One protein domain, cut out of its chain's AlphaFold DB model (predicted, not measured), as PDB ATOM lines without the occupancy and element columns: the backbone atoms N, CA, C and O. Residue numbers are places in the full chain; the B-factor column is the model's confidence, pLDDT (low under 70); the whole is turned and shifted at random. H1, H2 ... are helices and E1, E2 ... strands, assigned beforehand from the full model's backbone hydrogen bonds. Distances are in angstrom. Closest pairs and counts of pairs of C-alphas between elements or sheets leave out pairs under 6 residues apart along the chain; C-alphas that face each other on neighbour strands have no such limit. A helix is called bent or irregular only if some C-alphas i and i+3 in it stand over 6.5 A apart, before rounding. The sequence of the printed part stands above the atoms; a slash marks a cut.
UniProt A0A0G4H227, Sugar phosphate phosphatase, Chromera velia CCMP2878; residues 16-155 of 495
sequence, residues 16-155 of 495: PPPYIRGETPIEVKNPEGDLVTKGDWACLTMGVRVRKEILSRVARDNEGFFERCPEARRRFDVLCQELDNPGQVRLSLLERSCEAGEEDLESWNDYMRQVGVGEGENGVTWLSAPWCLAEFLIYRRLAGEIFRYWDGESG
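This is residues 16 to 155 of the 495 residues of the protein "Sugar phosphate phosphatase" of Chromera velia CCMP2878 (UniProt A0A0G4H227). Three long helices, H1, H3 and H5, make an up-and-down bundle, each running against the one before it, with a small hairpin of two strands, E1 and E2, at the end where H1 begins. Short H2 makes the turn from H1 to H3 at the other end of the bundle, short H6 follows H5 at that other end too, and H4, near H5 and touching no helix, is reached and left by two long stretches with no named element, residues 85 to 104 and residues 115 to 130. The printed part has 140 residues with two strands and then six helices, in the order E1 E2 H1 H2 H3 H4 H5 H6; the two-stranded sheet is antiparallel and the class is mostly helix. The whole is compact, with a radius of gyration of the C-alphas of 16.1 A and spans of 45 by 36 by 24 A.

E1 is residues 26 to 29, with C-alpha 26 at (169.204, 147.040, 127.870), and E2 is residues 35 to 39. H1, residues 41 to 61, is 25.9 A long and irregular, with C-alphas 47 and 50 7.2 A apart and a kink of 43 degrees near residue 48. H2 is residues 63 to 68, and H3, residues 70 to 84, is 20.9 A long. H4, residues 105 to 114, is 14.3 A long. H5, residues 131 to 146, is 21.6 A long and begins at C-alpha 131 (156.600, 136.873, 128.722); it is neither bent nor irregular, but only just, with C-alphas 143 and 146 6.3 A apart. H6, residues 149 to 154, is irregular, with C-alphas 150 and 153 8.9 A apart; C-alpha 154 is at (137.399, 131.511, 103.788).

H3 touches H1 at a shallow tilt of 23 degrees, opposite ways, with Arg 51 and Leu 83 the closest C-alphas at 6.2 A. H3 touches H5 at 18 degrees, opposite ways, with the closest C-alphas, of Ala 72 and Ile 146, 4.8 A apart. H1 touches H5 with residues 42 to 46 alone, the same way at 19 degrees; the closest C-alphas are those of Ala 42 and Trp 131, 6.2 A. H2 and H3 only just touch, with 3 pairs of C-alphas within 8 A, and only at the corner. H5 and H6 are close but not clearly touching, 5.2 A between C-alphas 143 and 149. In the hairpin E1 and E2, N 26 and O 39 are within hydrogen-bond range at 2.9 A. Each O i to N i+4 pair is within hydrogen-bond range in H2, H3 and H4, against 13 of 17 in H1, 10 of 12 in H5 and 0 of 2 in H6, where 1 of 3 O i to N i+3 pairs is.

The C-alphas of Gly 33 and Ala 100 are the farthest apart, 49.1 A. The printed part has no cut. The links H3 to H4 and H4 to H5 are long, with 20 and 16 residues. Residues 16 to 40 have pLDDT under 70.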
ATOM      1  N   PRO A  16     160.573 129.147 141.292       54.75
ATOM      2  CA  PRO A  16     160.800 130.577 141.446       54.75
ATOM      3  C   PRO A  16     159.658 131.337 140.761       54.75
ATOM      4  O   PRO A  16     159.062 130.797 139.822       54.75
ATOM      5  N   PRO A  17     159.290 132.544 141.229       49.53
ATOM      6  CA  PRO A  17     158.190 133.309 140.644       49.53
ATOM      7  C   PRO A  17     158.353 133.431 139.119       49.53
ATOM      8  O   PRO A  17     159.479 133.299 138.627       49.53
ATOM      9  N   PRO A  18     157.249 133.626 138.358       51.88
ATOM     10  CA  PRO A  18     157.306 133.814 136.909       51.88
ATOM     11  C   PRO A  18     158.397 134.808 136.584       51.88
ATOM     12  O   PRO A  18     158.639 135.691 137.408       51.88
ATOM     13  N   TYR A  19     159.046 134.697 135.426       48.00
ATOM     14  CA  TYR A  19     159.830 135.832 134.982       48.00
ATOM     15  C   TYR A  19     158.910 137.051 134.885       48.00
ATOM     16  O   TYR A  19     158.101 137.191 133.967       48.00
ATOM     17  N   ILE A  20     158.983 137.880 135.918       47.47
ATOM     18  CA  ILE A  20     158.398 139.199 135.995       47.47
ATOM     19  C   ILE A  20     159.585 140.091 135.699       47.47
ATOM     20  O   ILE A  20     160.573 140.071 136.434       47.47
ATOM     21  N   ARG A  21     159.491 140.766 134.555       52.22
ATOM     22  CA  ARG A  21     160.566 141.535 133.931       52.22
ATOM     23  C   ARG A  21     161.288 142.378 134.975       52.22
ATOM     24  O   ARG A  21     160.654 143.146 135.701       52.22
ATOM     25  N   GLY A  22     162.591 142.161 135.085       35.88
ATOM     26  CA  GLY A  22     163.452 142.732 136.116       35.88
ATOM     27  C   GLY A  22     164.417 143.756 135.529       35.88
ATOM     28  O   GLY A  22     164.806 143.669 134.370       35.88
ATOM     29  N   GLU A  23     164.806 144.732 136.350       35.62
ATOM     30  CA  GLU A  23     165.520 145.977 136.021       35.62
ATOM     31  C   GLU A  23     166.975 145.837 135.514       35.62
ATOM     32  O   GLU A  23     167.796 146.717 135.781       35.62
ATOM     33  N   THR A  24     167.346 144.783 134.787       39.12
ATOM     34  CA  THR A  24     168.662 144.753 134.125       39.12
ATOM     35  C   THR A  24     168.538 145.501 132.797       39.12
ATOM     36  O   THR A  24     167.794 145.055 131.928       39.12
ATOM     37  N   PRO A  25     169.163 146.680 132.626       43.53
ATOM     38  CA  PRO A  25     168.801 147.565 131.535       43.53
ATOM     39  C   PRO A  25     169.561 147.227 130.257       43.53
ATOM     40  O   PRO A  25     170.746 147.537 130.141       43.53
ATOM     41  N   ILE A  26     168.864 146.705 129.251       46.97
ATOM     42  CA  ILE A  26     169.204 147.040 127.870       46.97
ATOM     43  C   ILE A  26     168.609 148.431 127.632       46.97
ATOM     44  O   ILE A  26     167.390 148.606 127.608       46.97
ATOM     45  N   GLU A  27     169.465 149.452 127.553       44.53
ATOM     46  CA  GLU A  27     169.036 150.796 127.167       44.53
ATOM     47  C   GLU A  27     168.843 150.831 125.652       44.53
ATOM     48  O   GLU A  27     169.815 150.853 124.897       44.53
ATOM     49  N   VAL A  28     167.597 150.874 125.191       42.19
ATOM     50  CA  VAL A  28     167.328 151.164 123.779       42.19
ATOM     51  C   VAL A  28     167.081 152.645 123.633       42.19
ATOM     52  O   VAL A  28     166.169 153.176 124.259       42.19
ATOM     53  N   LYS A  29     167.890 153.303 122.803       38.19
ATOM     54  CA  LYS A  29     167.733 154.717 122.463       38.19
ATOM     55  C   LYS A  29     167.122 154.861 121.070       38.19
ATOM     56  O   LYS A  29     167.385 154.035 120.196       38.19
ATOM     57  N   ASN A  30     166.274 155.864 120.860       36.81
ATOM     58  CA  ASN A  30     165.808 156.220 119.518       36.81
ATOM     59  C   ASN A  30     166.997 156.814 118.714       36.81
ATOM     60  O   ASN A  30     168.061 157.066 119.288       36.81
ATOM     61  N   PRO A  31     166.857 157.057 117.397       33.16
ATOM     62  CA  PRO A  31     167.910 157.692 116.594       33.16
ATOM     63  C   PRO A  31     168.340 159.086 117.088       33.16
ATOM     64  O   PRO A  31     169.395 159.573 116.695       33.16
ATOM     65  N   GLU A  32     167.534 159.718 117.945       36.16
ATOM     66  CA  GLU A  32     167.765 161.035 118.555       36.16
ATOM     67  C   GLU A  32     168.505 160.938 119.909       36.16
ATOM     68  O   GLU A  32     168.933 161.954 120.452       36.16
ATOM     69  N   GLY A  33     168.737 159.722 120.425       33.25
ATOM     70  CA  GLY A  33     169.474 159.457 121.664       33.25
ATOM     71  C   GLY A  33     168.619 159.327 122.931       33.25
ATOM     72  O   GLY A  33     169.177 159.079 124.004       33.25
ATOM     73  N   ASP A  34     167.293 159.434 122.831       37.16
ATOM     74  CA  ASP A  34     166.368 159.319 123.961       37.16
ATOM     75  C   ASP A  34     166.133 157.866 124.354       37.16
ATOM     76  O   ASP A  34     165.907 157.009 123.501       37.16
ATOM     77  N   LEU A  35     166.129 157.587 125.658       39.75
ATOM     78  CA  LEU A  35     165.875 156.258 126.202       39.75
ATOM     79  C   LEU A  35     164.412 155.837 125.963       39.75
ATOM     80  O   LEU A  35     163.492 156.366 126.580       39.75
ATOM     81  N   VAL A  36     164.210 154.866 125.074       45.47
ATOM     82  CA  VAL A  36     162.907 154.334 124.642       45.47
ATOM     83  C   VAL A  36     162.368 153.322 125.649       45.47
ATOM     84  O   VAL A  36     161.186 153.345 125.970       45.47
ATOM     85  N   THR A  37     163.226 152.430 126.157       41.97
ATOM     86  CA  THR A  37     162.882 151.436 127.191       41.97
ATOM     87  C   THR A  37     164.115 151.065 128.024       41.97
ATOM     88  O   THR A  37     165.242 151.110 127.527       41.97
ATOM     89  N   LYS A  38     163.890 150.711 129.298       41.88
ATOM     90  CA  LYS A  38     164.873 150.136 130.228       41.88
ATOM     91  C   LYS A  38     164.365 148.755 130.641       41.88
ATOM     92  O   LYS A  38     163.337 148.687 131.310       41.88
ATOM     93  N   GLY A  39     165.037 147.675 130.254       55.81
ATOM     94  CA  GLY A  39     164.637 146.336 130.691       55.81
ATOM     95  C   GLY A  39     165.392 145.206 130.010       55.81
ATOM     96  O   GLY A  39     166.229 145.438 129.142       55.81
ATOM     97  N   ASP A  40     165.073 143.996 130.440       68.44
ATOM     98  CA  ASP A  40     165.591 142.742 129.906       68.44
ATOM     99  C   ASP A  40     165.147 142.445 128.454       68.44
ATOM    100  O   ASP A  40     164.337 143.166 127.852       68.44
ATOM    101  N   TRP A  41     165.652 141.351 127.877       78.00
ATOM    102  CA  TRP A  41     165.339 140.929 126.507       78.00
ATOM    103  C   TRP A  41     163.836 140.723 126.255       78.00
ATOM    104  O   TRP A  41     163.352 140.967 125.145       78.00
ATOM    105  N   ALA A  42     163.062 140.346 127.276       80.56
ATOM    106  CA  ALA A  42     161.611 140.205 127.172       80.56
ATOM    107  C   ALA A  42     160.908 141.562 127.042       80.56
ATOM    108  O   ALA A  42     159.974 141.719 126.245       80.56
ATOM    109  N   CYS A  43     161.353 142.556 127.814       79.75
ATOM    110  CA  CYS A  43     160.881 143.932 127.703       79.75
ATOM    111  C   CYS A  43     161.175 144.499 126.314       79.75
ATOM    112  O   CYS A  43     160.279 145.071 125.692       79.75
ATOM    113  N   LEU A  44     162.385 144.279 125.796       82.00
ATOM    114  CA  LEU A  44     162.753 144.708 124.449       82.00
ATOM    115  C   LEU A  44     161.921 144.006 123.367       82.00
ATOM    116  O   LEU A  44     161.428 144.640 122.430       82.00
ATOM    117  N   THR A  45     161.730 142.696 123.505       84.62
ATOM    118  CA  THR A  45     160.984 141.897 122.530       84.62
ATOM    119  C   THR A  45     159.542 142.382 122.417       84.62
ATOM    120  O   THR A  45     159.095 142.744 121.327       84.62
ATOM    121  N   MET A  46     158.833 142.479 123.543       88.12
ATOM    122  CA  MET A  46     157.431 142.908 123.558       88.12
ATOM    123  C   MET A  46     157.251 144.415 123.339       88.12
ATOM    124  O   MET A  46     156.224 144.827 122.810       88.12
ATOM    125  N   GLY A  47     158.219 145.236 123.753       80.62
ATOM    126  CA  GLY A  47     158.153 146.695 123.644       80.62
ATOM    127  C   GLY A  47     158.561 147.245 122.280       80.62
ATOM    128  O   GLY A  47     158.168 148.353 121.925       80.62
ATOM    129  N   VAL A  48     159.365 146.500 121.516       81.25
ATOM    130  CA  VAL A  48     159.948 146.998 120.262       81.25
ATOM    131  C   VAL A  48     159.851 145.967 119.144       81.25
ATOM    132  O   VAL A  48     159.254 146.258 118.106       81.25
ATOM    133  N   ARG A  49     160.420 144.770 119.327       86.06
ATOM    134  CA  ARG A  49     160.638 143.818 118.220       86.06
ATOM    135  C   ARG A  49     159.338 143.294 117.626       86.06
ATOM    136  O   ARG A  49     159.178 143.310 116.408       86.06
ATOM    137  N   VAL A  50     158.376 142.906 118.465       89.75
ATOM    138  CA  VAL A  50     157.059 142.444 117.994       89.75
ATOM    139  C   VAL A  50     156.428 143.481 117.069       89.75
ATOM    140  O   VAL A  50     156.028 143.165 115.950       89.75
ATOM    141  N   ARG A  51     156.364 144.736 117.516       89.62
ATOM    142  CA  ARG A  51     155.685 145.799 116.778       89.62
ATOM    143  C   ARG A  51     156.443 146.214 115.519       89.62
ATOM    144  O   ARG A  51     155.816 146.386 114.474       89.62
ATOM    145  N   LYS A  52     157.762 146.410 115.626       87.75
ATOM    146  CA  LYS A  52     158.592 146.980 114.552       87.75
ATOM    147  C   LYS A  52     159.041 145.953 113.523       87.75
ATOM    148  O   LYS A  52     159.098 146.298 112.347       87.75
ATOM    149  N   GLU A  53     159.338 144.728 113.940       88.81
ATOM    150  CA  GLU A  53     159.889 143.683 113.070       88.81
ATOM    151  C   GLU A  53     158.792 142.708 112.632       88.81
ATOM    152  O   GLU A  53     158.539 142.559 111.436       88.81
ATOM    153  N   ILE A  54     158.106 142.077 113.594       91.31
ATOM    154  CA  ILE A  54     157.172 140.975 113.311       91.31
ATOM    155  C   ILE A  54     155.895 141.499 112.649       91.31
ATOM    156  O   ILE A  54     155.577 141.101 111.528       91.31
ATOM    157  N   LEU A  55     155.169 142.413 113.299       94.56
ATOM    158  CA  LEU A  55     153.891 142.901 112.774       94.56
ATOM    159  C   LEU A  55     154.069 143.732 111.499       94.56
ATOM    160  O   LEU A  55     153.315 143.546 110.550       94.56
ATOM    161  N   SER A  56     155.105 144.571 111.406       93.25
ATOM    162  CA  SER A  56     155.403 145.302 110.163       93.25
ATOM    163  C   SER A  56     155.600 144.365 108.967       93.25
ATOM    164  O   SER A  56     155.120 144.649 107.871       93.25
ATOM    165  N   ARG A  57     156.275 143.225 109.173       92.94
ATOM    166  CA  ARG A  57     156.432 142.197 108.138       92.94
ATOM    167  C   ARG A  57     155.109 141.499 107.830       92.94
ATOM    168  O   ARG A  57     154.801 141.343 106.656       92.94
ATOM    169  N   VAL A  58     154.312 141.141 108.843       95.75
ATOM    170  CA  VAL A  58     152.974 140.551 108.634       95.75
ATOM    171  C   VAL A  58     152.101 141.454 107.768       95.75
ATOM    172  O   VAL A  58     151.477 140.952 106.838       95.75
ATOM    173  N   ALA A  59     152.093 142.765 108.033       95.75
ATOM    174  CA  ALA A  59     151.356 143.745 107.238       95.75
ATOM    175  C   ALA A  59     151.787 143.707 105.765       95.75
ATOM    176  O   ALA A  59     150.962 143.484 104.884       95.75
ATOM    177  N   ARG A  60     153.094 143.845 105.515       94.94
ATOM    178  CA  ARG A  60     153.664 143.869 104.161       94.94
ATOM    179  C   ARG A  60     153.421 142.566 103.400       94.94
ATOM    180  O   ARG A  60     152.971 142.598 102.260       94.94
ATOM    181  N   ASP A  61     153.734 141.431 104.016       93.56
ATOM    182  CA  ASP A  61     153.742 140.131 103.339       93.56
ATOM    183  C   ASP A  61     152.307 139.606 103.094       93.56
ATOM    184  O   ASP A  61     152.110 138.696 102.291       93.56
ATOM    185  N   ASN A  62     151.294 140.208 103.736       95.69
ATOM    186  CA  ASN A  62     149.880 139.837 103.615       95.69
ATOM    187  C   ASN A  62     148.984 140.983 103.099       95.69
ATOM    188  O   ASN A  62     147.763 140.912 103.253       95.69
ATOM    189  N   GLU A  63     149.544 142.020 102.463       95.25
ATOM    190  CA  GLU A  63     148.774 143.198 102.020       95.25
ATOM    191  C   GLU A  63     147.595 142.807 101.113       95.25
ATOM    192  O   GLU A  63     146.467 143.240 101.336       95.25
ATOM    193  N   GLY A  64     147.800 141.870 100.181       93.88
ATOM    194  CA  GLY A  64     146.720 141.387  99.316       93.88
ATOM    195  C   GLY A  64     145.566 140.713 100.075       93.88
ATOM    196  O   GLY A  64     144.423 140.764  99.622       93.88
ATOM    197  N   PHE A  65     145.819 140.079 101.228       94.19
ATOM    198  CA  PHE A  65     144.746 139.568 102.094       94.19
ATOM    199  C   PHE A  65     144.003 140.718 102.783       94.19
ATOM    200  O   PHE A  65     142.772 140.718 102.800       94.19
ATOM    201  N   PHE A  66     144.726 141.719 103.284       96.50
ATOM    202  CA  PHE A  66     144.133 142.888 103.935       96.50
ATOM    203  C   PHE A  66     143.293 143.750 102.985       96.50
ATOM    204  O   PHE A  66     142.232 144.226 103.389       96.50
ATOM    205  N   GLU A  67     143.694 143.885 101.720       95.50
ATOM    206  CA  GLU A  67     142.895 144.550 100.680       95.50
ATOM    207  C   GLU A  67     141.556 143.835 100.442       95.50
ATOM    208  O   GLU A  67     140.515 144.477 100.291       95.50
ATOM    209  N   ARG A  68     141.562 142.494 100.450       94.81
ATOM    210  CA  ARG A  68     140.346 141.679 100.279       94.81
ATOM    211  C   ARG A  68     139.494 141.598 101.543       94.81
ATOM    212  O   ARG A  68     138.285 141.397 101.437       94.81
ATOM    213  N   CYS A  69     140.096 141.750 102.722       95.00
ATOM    214  CA  CYS A  69     139.421 141.664 104.013       95.00
ATOM    215  C   CYS A  69     139.693 142.909 104.884       95.00
ATOM    216  O   CYS A  69     140.486 142.855 105.830       95.00
ATOM    217  N   PRO A  70     138.990 144.034 104.634       95.75
ATOM    218  CA  PRO A  70     139.187 145.274 105.392       95.75
ATOM    219  C   PRO A  70     138.914 145.139 106.897       95.75
ATOM    220  O   PRO A  70     139.472 145.873 107.707       95.75
ATOM    221  N   GLU A  71     138.050 144.202 107.289       94.88
ATOM    222  CA  GLU A  71     137.781 143.912 108.698       94.88
ATOM    223  C   GLU A  71     138.986 143.257 109.391       94.88
ATOM    224  O   GLU A  71     139.323 143.638 110.511       94.88
ATOM    225  N   ALA A  72     139.689 142.341 108.714       95.88
ATOM    226  CA  ALA A  72     140.939 141.787 109.232       95.88
ATOM    227  C   ALA A  72     142.001 142.882 109.391       95.88
ATOM    228  O   ALA A  72     142.699 142.908 110.405       95.88
ATOM    229  N   ARG A  73     142.073 143.832 108.444       97.62
ATOM    230  CA  ARG A  73     142.976 144.988 108.550       97.62
ATOM    231  C   ARG A  73     142.660 145.845 109.773       97.62
ATOM    232  O   ARG A  73     143.568 146.155 110.532       97.62
ATOM    233  N   ARG A  74     141.381 146.144 110.033       97.62
ATOM    234  CA  ARG A  74     140.969 146.887 111.239       97.62
ATOM    235  C   ARG A  74     141.408 146.195 112.530       97.62
ATOM    236  O   ARG A  74     141.966 146.851 113.402       97.62
ATOM    237  N   ARG A  75     141.187 144.883 112.655       96.56
ATOM    238  CA  ARG A  75     141.605 144.113 113.844       96.56
ATOM    239  C   ARG A  75     143.121 144.074 114.000       96.56
ATOM    240  O   ARG A  75     143.627 144.206 115.110       96.56
ATOM    241  N   PHE A  76     143.840 143.940 112.888       97.69
ATOM    242  CA  PHE A  76     145.296 143.999 112.866       97.69
ATOM    243  C   PHE A  76     145.828 145.371 113.309       97.69
ATOM    244  O   PHE A  76     146.752 145.438 114.119       97.69
ATOM    245  N   ASP A  77     145.222 146.459 112.835       97.38
ATOM    246  CA  ASP A  77     145.599 147.820 113.222       97.38
ATOM    247  C   ASP A  77     145.314 148.078 114.713       97.38
ATOM    248  O   ASP A  77     146.129 148.710 115.384       97.38
ATOM    249  N   VAL A  78     144.218 147.535 115.262       96.25
ATOM    250  CA  VAL A  78     143.939 147.567 116.711       96.25
ATOM    251  C   VAL A  78     145.040 146.844 117.489       96.25
ATOM    252  O   VAL A  78     145.617 147.437 118.395       96.25
ATOM    253  N   LEU A  79     145.409 145.617 117.101       96.38
ATOM    254  CA  LEU A  79     146.512 144.889 117.744       96.38
ATOM    255  C   LEU A  79     147.835 145.678 117.684       96.38
ATOM    256  O   LEU A  79     148.584 145.711 118.660       96.38
ATOM    257  N   CYS A  80     148.117 146.350 116.564       96.00
ATOM    258  CA  CYS A  80     149.283 147.225 116.440       96.00
ATOM    259  C   CYS A  80     149.231 148.409 117.417       96.00
ATOM    260  O   CYS A  80     150.231 148.678 118.077       96.00
ATOM    261  N   GLN A  81     148.083 149.083 117.536       94.56
ATOM    262  CA  GLN A  81     147.889 150.207 118.462       94.56
ATOM    263  C   GLN A  81     148.035 149.781 119.925       94.56
ATOM    264  O   GLN A  81     148.603 150.515 120.735       94.56
ATOM    265  N   GLU A  82     147.560 148.582 120.269       93.94
ATOM    266  CA  GLU A  82     147.743 148.031 121.609       93.94
ATOM    267  C   GLU A  82     149.232 147.883 121.966       93.94
ATOM    268  O   GLU A  82     149.657 148.206 123.079       93.94
ATOM    269  N   LEU A  83     150.035 147.438 120.996       91.81
ATOM    270  CA  LEU A  83     151.478 147.225 121.129       91.81
ATOM    271  C   LEU A  83     152.319 148.493 120.941       91.81
ATOM    272  O   LEU A  83     153.514 148.457 121.232       91.81
ATOM    273  N   ASP A  84     151.724 149.612 120.524       89.75
ATOM    274  CA  ASP A  84     152.366 150.929 120.602       89.75
ATOM    275  C   ASP A  84     152.421 151.427 122.065       89.75
ATOM    276  O   ASP A  84     153.293 152.218 122.421       89.75
ATOM    277  N   ASN A  85     151.534 150.924 122.941       87.25
ATOM    278  CA  ASN A  85     151.495 151.245 124.376       87.25
ATOM    279  C   ASN A  85     151.409 149.980 125.262       87.25
ATOM    280  O   ASN A  85     150.512 149.859 126.108       87.25
ATOM    281  N   PRO A  86     152.364 149.036 125.151       88.50
ATOM    282  CA  PRO A  86     152.224 147.683 125.694       88.50
ATOM    283  C   PRO A  86     152.217 147.646 127.233       88.50
ATOM    284  O   PRO A  86     151.774 146.675 127.842       88.50
ATOM    285  N   GLY A  87     152.701 148.703 127.892       87.69
ATOM    286  CA  GLY A  87     152.655 148.840 129.350       87.69
ATOM    287  C   GLY A  87     151.325 149.358 129.900       87.69
ATOM    288  O   GLY A  87     151.064 149.174 131.086       87.69
ATOM    289  N   GLN A  88     150.497 149.989 129.064       88.38
ATOM    290  CA  GLN A  88     149.253 150.654 129.478       88.38
ATOM    291  C   GLN A  88     148.006 149.864 129.077       88.38
ATOM    292  O   GLN A  88     146.976 149.952 129.744       88.38
ATOM    293  N   VAL A  89     148.100 149.066 128.015       91.50
ATOM    294  CA  VAL A  89     146.971 148.292 127.503       91.50
ATOM    295  C   VAL A  89     146.822 146.989 128.274       91.50
ATOM    296  O   VAL A  89     147.718 146.143 128.284       91.50
ATOM    297  N   ARG A  90     145.669 146.840 128.928       94.38
ATOM    298  CA  ARG A  90     145.268 145.632 129.654       94.38
ATOM    299  C   ARG A  90     144.841 144.551 128.668       94.38
ATOM    300  O   ARG A  90     144.115 144.829 127.720       94.38
ATOM    301  N   LEU A  91     145.272 143.321 128.920       95.25
ATOM    302  CA  LEU A  91     144.876 142.170 128.124       95.25
ATOM    303  C   LEU A  91     143.406 141.823 128.391       95.25
ATOM    304  O   LEU A  91     142.942 141.852 129.537       95.25
ATOM    305  N   SER A  92     142.697 141.440 127.333       94.50
ATOM    306  CA  SER A  92     141.354 140.866 127.389       94.50
ATOM    307  C   SER A  92     141.401 139.354 127.187       94.50
ATOM    308  O   SER A  92     142.354 138.817 126.621       94.50
ATOM    309  N   LEU A  93     140.361 138.660 127.656       96.06
ATOM    310  CA  LEU A  93     140.146 137.260 127.298       96.06
ATOM    311  C   LEU A  93     139.892 137.139 125.792       96.06
ATOM    312  O   LEU A  93     139.400 138.077 125.163       96.06
ATOM    313  N   LEU A  94     140.239 135.983 125.231       94.56
ATOM    314  CA  LEU A  94     139.984 135.684 123.832       94.56
ATOM    315  C   LEU A  94     138.489 135.472 123.613       94.56
ATOM    316  O   LEU A  94     137.824 134.752 124.369       94.56
ATOM    317  N   GLU A  95     137.988 136.055 122.533       91.06
ATOM    318  CA  GLU A  95     136.640 135.813 122.038       91.06
ATOM    319  C   GLU A  95     136.678 134.806 120.891       91.06
ATOM    320  O   GLU A  95     137.629 134.744 120.107       91.06
ATOM    321  N   ARG A  96     135.617 134.002 120.789       88.25
ATOM    322  CA  ARG A  96     135.487 133.033 119.703       88.25
ATOM    323  C   ARG A  96     135.442 133.777 118.370       88.25
ATOM    324  O   ARG A  96     134.541 134.583 118.148       88.25
ATOM    325  N   SER A  97     136.382 133.467 117.481       83.56
ATOM    326  CA  SER A  97     136.484 134.115 116.173       83.56
ATOM    327  C   SER A  97     135.827 133.283 115.069       83.56
ATOM    328  O   SER A  97     135.245 133.863 114.147       83.56
ATOM    329  N   CYS A  98     135.842 131.953 115.161       76.31
ATOM    330  CA  CYS A  98     135.192 131.043 114.209       76.31
ATOM    331  C   CYS A  98     134.196 130.063 114.857       76.31
ATOM    332  O   CYS A  98     134.183 129.848 116.070       76.31
ATOM    333  N   GLU A  99     133.336 129.449 114.038       72.19
ATOM    334  CA  GLU A  99     132.354 128.461 114.513       72.19
ATOM    335  C   GLU A  99     132.997 127.110 114.880       72.19
ATOM    336  O   GLU A  99     132.514 126.433 115.793       72.19
ATOM    337  N   ALA A 100     134.096 126.731 114.215       70.94
ATOM    338  CA  ALA A 100     134.782 125.449 114.383       70.94
ATOM    339  C   ALA A 100     136.315 125.593 114.319       70.94
ATOM    340  O   ALA A 100     136.829 126.447 113.607       70.94
ATOM    341  N   GLY A 101     137.044 124.727 115.034       70.94
ATOM    342  CA  GLY A 101     138.515 124.645 114.992       70.94
ATOM    343  C   GLY A 101     139.256 125.371 116.123       70.94
ATOM    344  O   GLY A 101     140.428 125.101 116.348       70.94
ATOM    345  N   GLU A 102     138.581 126.205 116.914       83.38
ATOM    346  CA  GLU A 102     139.150 126.824 118.124       83.38
ATOM    347  C   GLU A 102     138.973 125.941 119.376       83.38
ATOM    348  O   GLU A 102     138.406 126.351 120.392       83.38
ATOM    349  N   GLU A 103     139.452 124.696 119.311       87.88
ATOM    350  CA  GLU A 103     139.404 123.752 120.446       87.88
ATOM    351  C   GLU A 103     140.245 124.225 121.645       87.88
ATOM    352  O   GLU A 103     140.067 123.771 122.775       87.88
ATOM    353  N   ASP A 104     141.163 125.159 121.399       92.38
ATOM    354  CA  ASP A 104     142.119 125.689 122.361       92.38
ATOM    355  C   ASP A 104     141.596 126.886 123.174       92.38
ATOM    356  O   ASP A 104     142.230 127.256 124.167       92.38
ATOM    357  N   LEU A 105     140.451 127.469 122.789       93.38
ATOM    358  CA  LEU A 105     139.946 128.743 123.311       93.38
ATOM    359  C   LEU A 105     139.713 128.722 124.825       93.38
ATOM    360  O   LEU A 105     140.153 129.628 125.531       93.38
ATOM    361  N   GLU A 106     139.043 127.689 125.344       92.88
ATOM    362  CA  GLU A 106     138.766 127.621 126.784       92.88
ATOM    363  C   GLU A 106     140.049 127.374 127.582       92.88
ATOM    364  O   GLU A 106     140.268 128.023 128.598       92.88
ATOM    365  N   SER A 107     140.951 126.516 127.085       92.75
ATOM    366  CA  SER A 107     142.250 126.282 127.736       92.75
ATOM    367  C   SER A 107     143.076 127.573 127.826       92.75
ATOM    368  O   SER A 107     143.672 127.863 128.869       92.75
ATOM    369  N   TRP A 108     143.058 128.381 126.757       94.88
ATOM    370  CA  TRP A 108     143.646 129.717 126.738       94.88
ATOM    371  C   TRP A 108     143.021 130.627 127.787       94.88
ATOM    372  O   TRP A 108     143.738 131.136 128.649       94.88
ATOM    373  N   ASN A 109     141.699 130.799 127.752       95.75
ATOM    374  CA  ASN A 109     140.994 131.689 128.669       95.75
ATOM    375  C   ASN A 109     141.160 131.262 130.132       95.75
ATOM    376  O   ASN A 109     141.362 132.113 130.994       95.75
ATOM    377  N   ASP A 110     141.188 129.964 130.423       94.62
ATOM    378  CA  ASP A 110     141.467 129.441 131.761       94.62
ATOM    379  C   ASP A 110     142.875 129.779 132.255       94.62
ATOM    380  O   ASP A 110     143.069 130.089 133.433       94.62
ATOM    381  N   TYR A 111     143.890 129.698 131.392       93.75
ATOM    382  CA  TYR A 111     145.246 130.103 131.767       93.75
ATOM    383  C   TYR A 111     145.381 131.626 131.878       93.75
ATOM    384  O   TYR A 111     146.001 132.121 132.818       93.75
ATOM    385  N   MET A 112     144.743 132.370 130.979       95.56
ATOM    386  CA  MET A 112     144.704 133.831 130.993       95.56
ATOM    387  C   MET A 112     144.043 134.360 132.273       95.56
ATOM    388  O   MET A 112     144.616 135.219 132.938       95.56
ATOM    389  N   ARG A 113     142.909 133.793 132.704       95.88
ATOM    390  CA  ARG A 113     142.292 134.127 134.003       95.88
ATOM    391  C   ARG A 113     143.239 133.845 135.170       95.88
ATOM    392  O   ARG A 113     143.372 134.679 136.056       95.88
ATOM    393  N   GLN A 114     143.942 132.708 135.157       92.75
ATOM    394  CA  GLN A 114     144.883 132.341 136.227       92.75
ATOM    395  C   GLN A 114     146.017 133.366 136.403       92.75
ATOM    396  O   GLN A 114     146.517 133.530 137.515       92.75
ATOM    397  N   VAL A 115     146.439 134.038 135.330       90.31
ATOM    398  CA  VAL A 115     147.496 135.059 135.393       90.31
ATOM    399  C   VAL A 115     146.958 136.490 135.562       90.31
ATOM    400  O   VAL A 115     147.741 137.432 135.478       90.31
ATOM    401  N   GLY A 116     145.647 136.667 135.766       93.75
ATOM    402  CA  GLY A 116     145.011 137.972 135.984       93.75
ATOM    403  C   GLY A 116     144.561 138.707 134.715       93.75
ATOM    404  O   GLY A 116     144.369 139.921 134.732       93.75
ATOM    405  N   VAL A 117     144.405 138.026 133.575       94.19
ATOM    406  CA  VAL A 117     143.789 138.638 132.383       94.19
ATOM    407  C   VAL A 117     142.276 138.752 132.583       94.19
ATOM    408  O   VAL A 117     141.631 137.810 133.040       94.19
ATOM    409  N   GLY A 118     141.696 139.891 132.192       89.75
ATOM    410  CA  GLY A 118     140.257 140.144 132.318       89.75
ATOM    411  C   GLY A 118     139.808 140.701 133.675       89.75
ATOM    412  O   GLY A 118     138.616 140.913 133.867       89.75
ATOM    413  N   GLU A 119     140.727 141.009 134.597       91.19
ATOM    414  CA  GLU A 119     140.415 141.580 135.924       91.19
ATOM    415  C   GLU A 119     140.193 143.112 135.922       91.19
ATOM    416  O   GLU A 119     140.383 143.792 136.934       91.19
ATOM    417  N   GLY A 120     139.792 143.687 134.782       87.25
ATOM    418  CA  GLY A 120     139.530 145.122 134.643       87.25
ATOM    419  C   GLY A 120     140.752 145.984 134.987       87.25
ATOM    420  O   GLY A 120     141.830 145.802 134.420       87.25
ATOM    421  N   GLU A 121     140.596 146.922 135.927       84.19
ATOM    422  CA  GLU A 121     141.664 147.843 136.356       84.19
ATOM    423  C   GLU A 121     142.897 147.119 136.932       84.19
ATOM    424  O   GLU A 121     144.029 147.578 136.734       84.19
ATOM    425  N   ASN A 122     142.685 145.955 137.560       86.44
ATOM    426  CA  ASN A 122     143.733 145.113 138.148       86.44
ATOM    427  C   ASN A 122     144.357 144.128 137.150       86.44
ATOM    428  O   ASN A 122     145.255 143.374 137.519       86.44
ATOM    429  N   GLY A 123     143.900 144.124 135.895       90.25
ATOM    430  CA  GLY A 123     144.376 143.175 134.899       90.25
ATOM    431  C   GLY A 123     145.858 143.336 134.548       90.25
ATOM    432  O   GLY A 123     146.487 144.372 134.775       90.25
ATOM    433  N   VAL A 124     146.425 142.317 133.913       92.81
ATOM    434  CA  VAL A 124     147.793 142.384 133.375       92.81
ATOM    435  C   VAL A 124     147.846 143.083 132.010       92.81
ATOM    436  O   VAL A 124     146.871 143.073 131.261       92.81
ATOM    437  N   THR A 125     148.977 143.709 131.677       92.81
ATOM    438  CA  THR A 125     149.267 144.277 130.346       92.81
ATOM    439  C   THR A 125     150.191 143.383 129.526       92.81
ATOM    440  O   THR A 125     150.741 142.405 130.041       92.81
ATOM    441  N   TRP A 126     150.447 143.758 128.269       91.62
ATOM    442  CA  TRP A 126     151.483 143.131 127.442       91.62
ATOM    443  C   TRP A 126     152.873 143.151 128.089       91.62
ATOM    444  O   TRP A 126     153.665 142.250 127.805       91.62
ATOM    445  N   LEU A 127     153.188 144.137 128.945       88.38
ATOM    446  CA  LEU A 127     154.459 144.196 129.681       88.38
ATOM    447  C   LEU A 127     154.425 143.550 131.074       88.38
ATOM    448  O   LEU A 127     155.464 143.078 131.528       88.38
ATOM    449  N   SER A 128     153.277 143.501 131.756       87.25
ATOM    450  CA  SER A 128     153.204 142.922 133.110       87.25
ATOM    451  C   SER A 128     152.826 141.437 133.132       87.25
ATOM    452  O   SER A 128     153.025 140.776 134.149       87.25
ATOM    453  N   ALA A 129     152.281 140.899 132.039       90.25
ATOM    454  CA  ALA A 129     152.015 139.471 131.898       90.25
ATOM    455  C   ALA A 129     153.321 138.656 131.754       90.25
ATOM    456  O   ALA A 129     154.322 139.191 131.247       90.25
ATOM    457  N   PRO A 130     153.310 137.352 132.122       90.62
ATOM    458  CA  PRO A 130     154.420 136.445 131.840       90.62
ATOM    459  C   PRO A 130     154.820 136.518 130.365       90.62
ATOM    460  O   PRO A 130     153.951 136.490 129.491       90.62
ATOM    461  N   TRP A 131     156.120 136.611 130.081       90.94
ATOM    462  CA  TRP A 131     156.600 136.873 128.722       90.94
ATOM    463  C   TRP A 131     156.145 135.796 127.730       90.94
ATOM    464  O   TRP A 131     155.498 136.137 126.740       90.94
ATOM    465  N   CYS A 132     156.361 134.514 128.044       91.69
ATOM    466  CA  CYS A 132     155.821 133.394 127.263       91.69
ATOM    467  C   CYS A 132     154.312 133.522 126.971       91.69
ATOM    468  O   CYS A 132     153.882 133.233 125.862       91.69
ATOM    469  N   LEU A 133     153.482 133.969 127.921       94.25
ATOM    470  CA  LEU A 133     152.052 134.159 127.647       94.25
ATOM    471  C   LEU A 133     151.827 135.286 126.636       94.25
ATOM    472  O   LEU A 133     151.126 135.082 125.648       94.25
ATOM    473  N   ALA A 134     152.393 136.464 126.905       94.75
ATOM    474  CA  ALA A 134     152.191 137.657 126.086       94.75
ATOM    475  C   ALA A 134     152.648 137.427 124.637       94.75
ATOM    476  O   ALA A 134     151.970 137.826 123.695       94.75
ATOM    477  N   GLU A 135     153.767 136.732 124.462       95.00
ATOM    478  CA  GLU A 135     154.340 136.445 123.153       95.00
ATOM    479  C   GLU A 135     153.487 135.454 122.350       95.00
ATOM    480  O   GLU A 135     153.102 135.746 121.218       95.00
ATOM    481  N   PHE A 136     153.092 134.322 122.947       97.00
ATOM    482  CA  PHE A 136     152.205 133.360 122.284       97.00
ATOM    483  C   PHE A 136     150.818 133.958 121.987       97.00
ATOM    484  O   PHE A 136     150.216 133.632 120.961       97.00
ATOM    485  N   LEU A 137     150.309 134.844 122.854       96.75
ATOM    486  CA  LEU A 137     148.996 135.469 122.686       96.75
ATOM    487  C   LEU A 137     148.916 136.298 121.397       96.75
ATOM    488  O   LEU A 137     147.895 136.246 120.715       96.75
ATOM    489  N   ILE A 138     149.992 136.994 121.009       96.56
ATOM    490  CA  ILE A 138     150.051 137.732 119.734       96.56
ATOM    491  C   ILE A 138     149.760 136.792 118.565       96.56
ATOM    492  O   ILE A 138     148.907 137.078 117.727       96.56
ATOM    493  N   TYR A 139     150.433 135.642 118.528       97.38
ATOM    494  CA  TYR A 139     150.257 134.670 117.454       97.38
ATOM    495  C   TYR A 139     148.883 134.007 117.482       97.38
ATOM    496  O   TYR A 139     148.306 133.766 116.423       97.38
ATOM    497  N   ARG A 140     148.314 133.774 118.669       96.69
ATOM    498  CA  ARG A 140     146.946 133.260 118.787       96.69
ATOM    499  C   ARG A 140     145.900 134.256 118.277       96.69
ATOM    500  O   ARG A 140     144.936 133.830 117.634       96.69
ATOM    501  N   ARG A 141     146.090 135.560 118.515       96.31
ATOM    502  CA  ARG A 141     145.231 136.627 117.965       96.31
ATOM    503  C   ARG A 141     145.404 136.777 116.459       96.31
ATOM    504  O   ARG A 141     144.412 136.877 115.742       96.31
ATOM    505  N   LEU A 142     146.641 136.704 115.959       96.62
ATOM    506  CA  LEU A 142     146.907 136.666 114.519       96.62
ATOM    507  C   LEU A 142     146.179 135.488 113.862       96.62
ATOM    508  O   LEU A 142     145.400 135.702 112.939       96.62
ATOM    509  N   ALA A 143     146.373 134.266 114.361       95.62
ATOM    510  CA  ALA A 143     145.758 133.073 113.790       95.62
ATOM    511  C   ALA A 143     144.222 133.102 113.871       95.62
ATOM    512  O   ALA A 143     143.562 132.814 112.878       95.62
ATOM    513  N   GLY A 144     143.641 133.470 115.016       94.12
ATOM    514  CA  GLY A 144     142.187 133.437 115.217       94.12
ATOM    515  C   GLY A 144     141.443 134.672 114.730       94.12
ATOM    516  O   GLY A 144     140.602 134.586 113.839       94.12
ATOM    517  N   GLU A 145     141.747 135.829 115.310       93.69
ATOM    518  CA  GLU A 145     140.936 137.046 115.159       93.69
ATOM    519  C   GLU A 145     141.152 137.731 113.803       93.69
ATOM    520  O   GLU A 145     140.216 138.307 113.231       93.69
ATOM    521  N   ILE A 146     142.389 137.669 113.293       96.00
ATOM    522  CA  ILE A 146     142.835 138.419 112.112       96.00
ATOM    523  C   ILE A 146     142.811 137.530 110.868       96.00
ATOM    524  O   ILE A 146     142.084 137.821 109.919       96.00
ATOM    525  N   PHE A 147     143.569 136.432 110.875       95.25
ATOM    526  CA  PHE A 147     143.682 135.538 109.723       95.25
ATOM    527  C   PHE A 147     142.611 134.453 109.695       95.25
ATOM    528  O   PHE A 147     142.477 133.796 108.669       95.25
ATOM    529  N   ARG A 148     141.826 134.269 110.766       93.56
ATOM    530  CA  ARG A 148     140.744 133.269 110.824       93.56
ATOM    531  C   ARG A 148     141.209 131.910 110.286       93.56
ATOM    532  O   ARG A 148     140.562 131.310 109.436       93.56
ATOM    533  N   TYR A 149     142.376 131.461 110.746       92.81
ATOM    534  CA  TYR A 149     143.117 130.302 110.240       92.81
ATOM    535  C   TYR A 149     142.243 129.046 110.105       92.81
ATOM    536  O   TYR A 149     142.364 128.293 109.141       92.81
ATOM    537  N   TRP A 150     141.323 128.852 111.049       91.56
ATOM    538  CA  TRP A 150     140.431 127.697 111.098       91.56
ATOM    539  C   TRP A 150     139.237 127.752 110.133       91.56
ATOM    540  O   TRP A 150     138.590 126.727 109.932       91.56
ATOM    541  N   ASP A 151     138.979 128.883 109.473       90.25
ATOM    542  CA  ASP A 151     137.922 129.011 108.455       90.25
ATOM    543  C   ASP A 151     138.319 128.405 107.092       90.25
ATOM    544  O   ASP A 151     137.578 128.506 106.108       90.25
ATOM    545  N   GLY A 152     139.498 127.783 107.001       85.00
ATOM    546  CA  GLY A 152     139.993 127.156 105.779       85.00
ATOM    547  C   GLY A 152     140.136 128.169 104.643       85.00
ATOM    548  O   GLY A 152     140.746 129.221 104.817       85.00
ATOM    549  N   GLU A 153     139.554 127.869 103.480       82.31
ATOM    550  CA  GLU A 153     139.615 128.734 102.289       82.31
ATOM    551  C   GLU A 153     138.949 130.105 102.484       82.31
ATOM    552  O   GLU A 153     139.263 131.046 101.759       82.31
ATOM    553  N   SER A 154     138.034 130.227 103.454       82.44
ATOM    554  CA  SER A 154     137.399 131.511 103.788       82.44
ATOM    555  C   SER A 154     138.269 132.379 104.708       82.44
ATOM    556  O   SER A 154     137.998 133.571 104.866       82.44
ATOM    557  N   GLY A 155     139.306 131.793 105.313       87.31
ATOM    558  CA  GLY A 155     140.309 132.487 106.110       87.31
ATOM    559  C   GLY A 155     141.494 132.992 105.280       87.31
ATOM    560  O   GLY A 155     141.608 132.773 104.076       87.31
TER     561      GLY A 155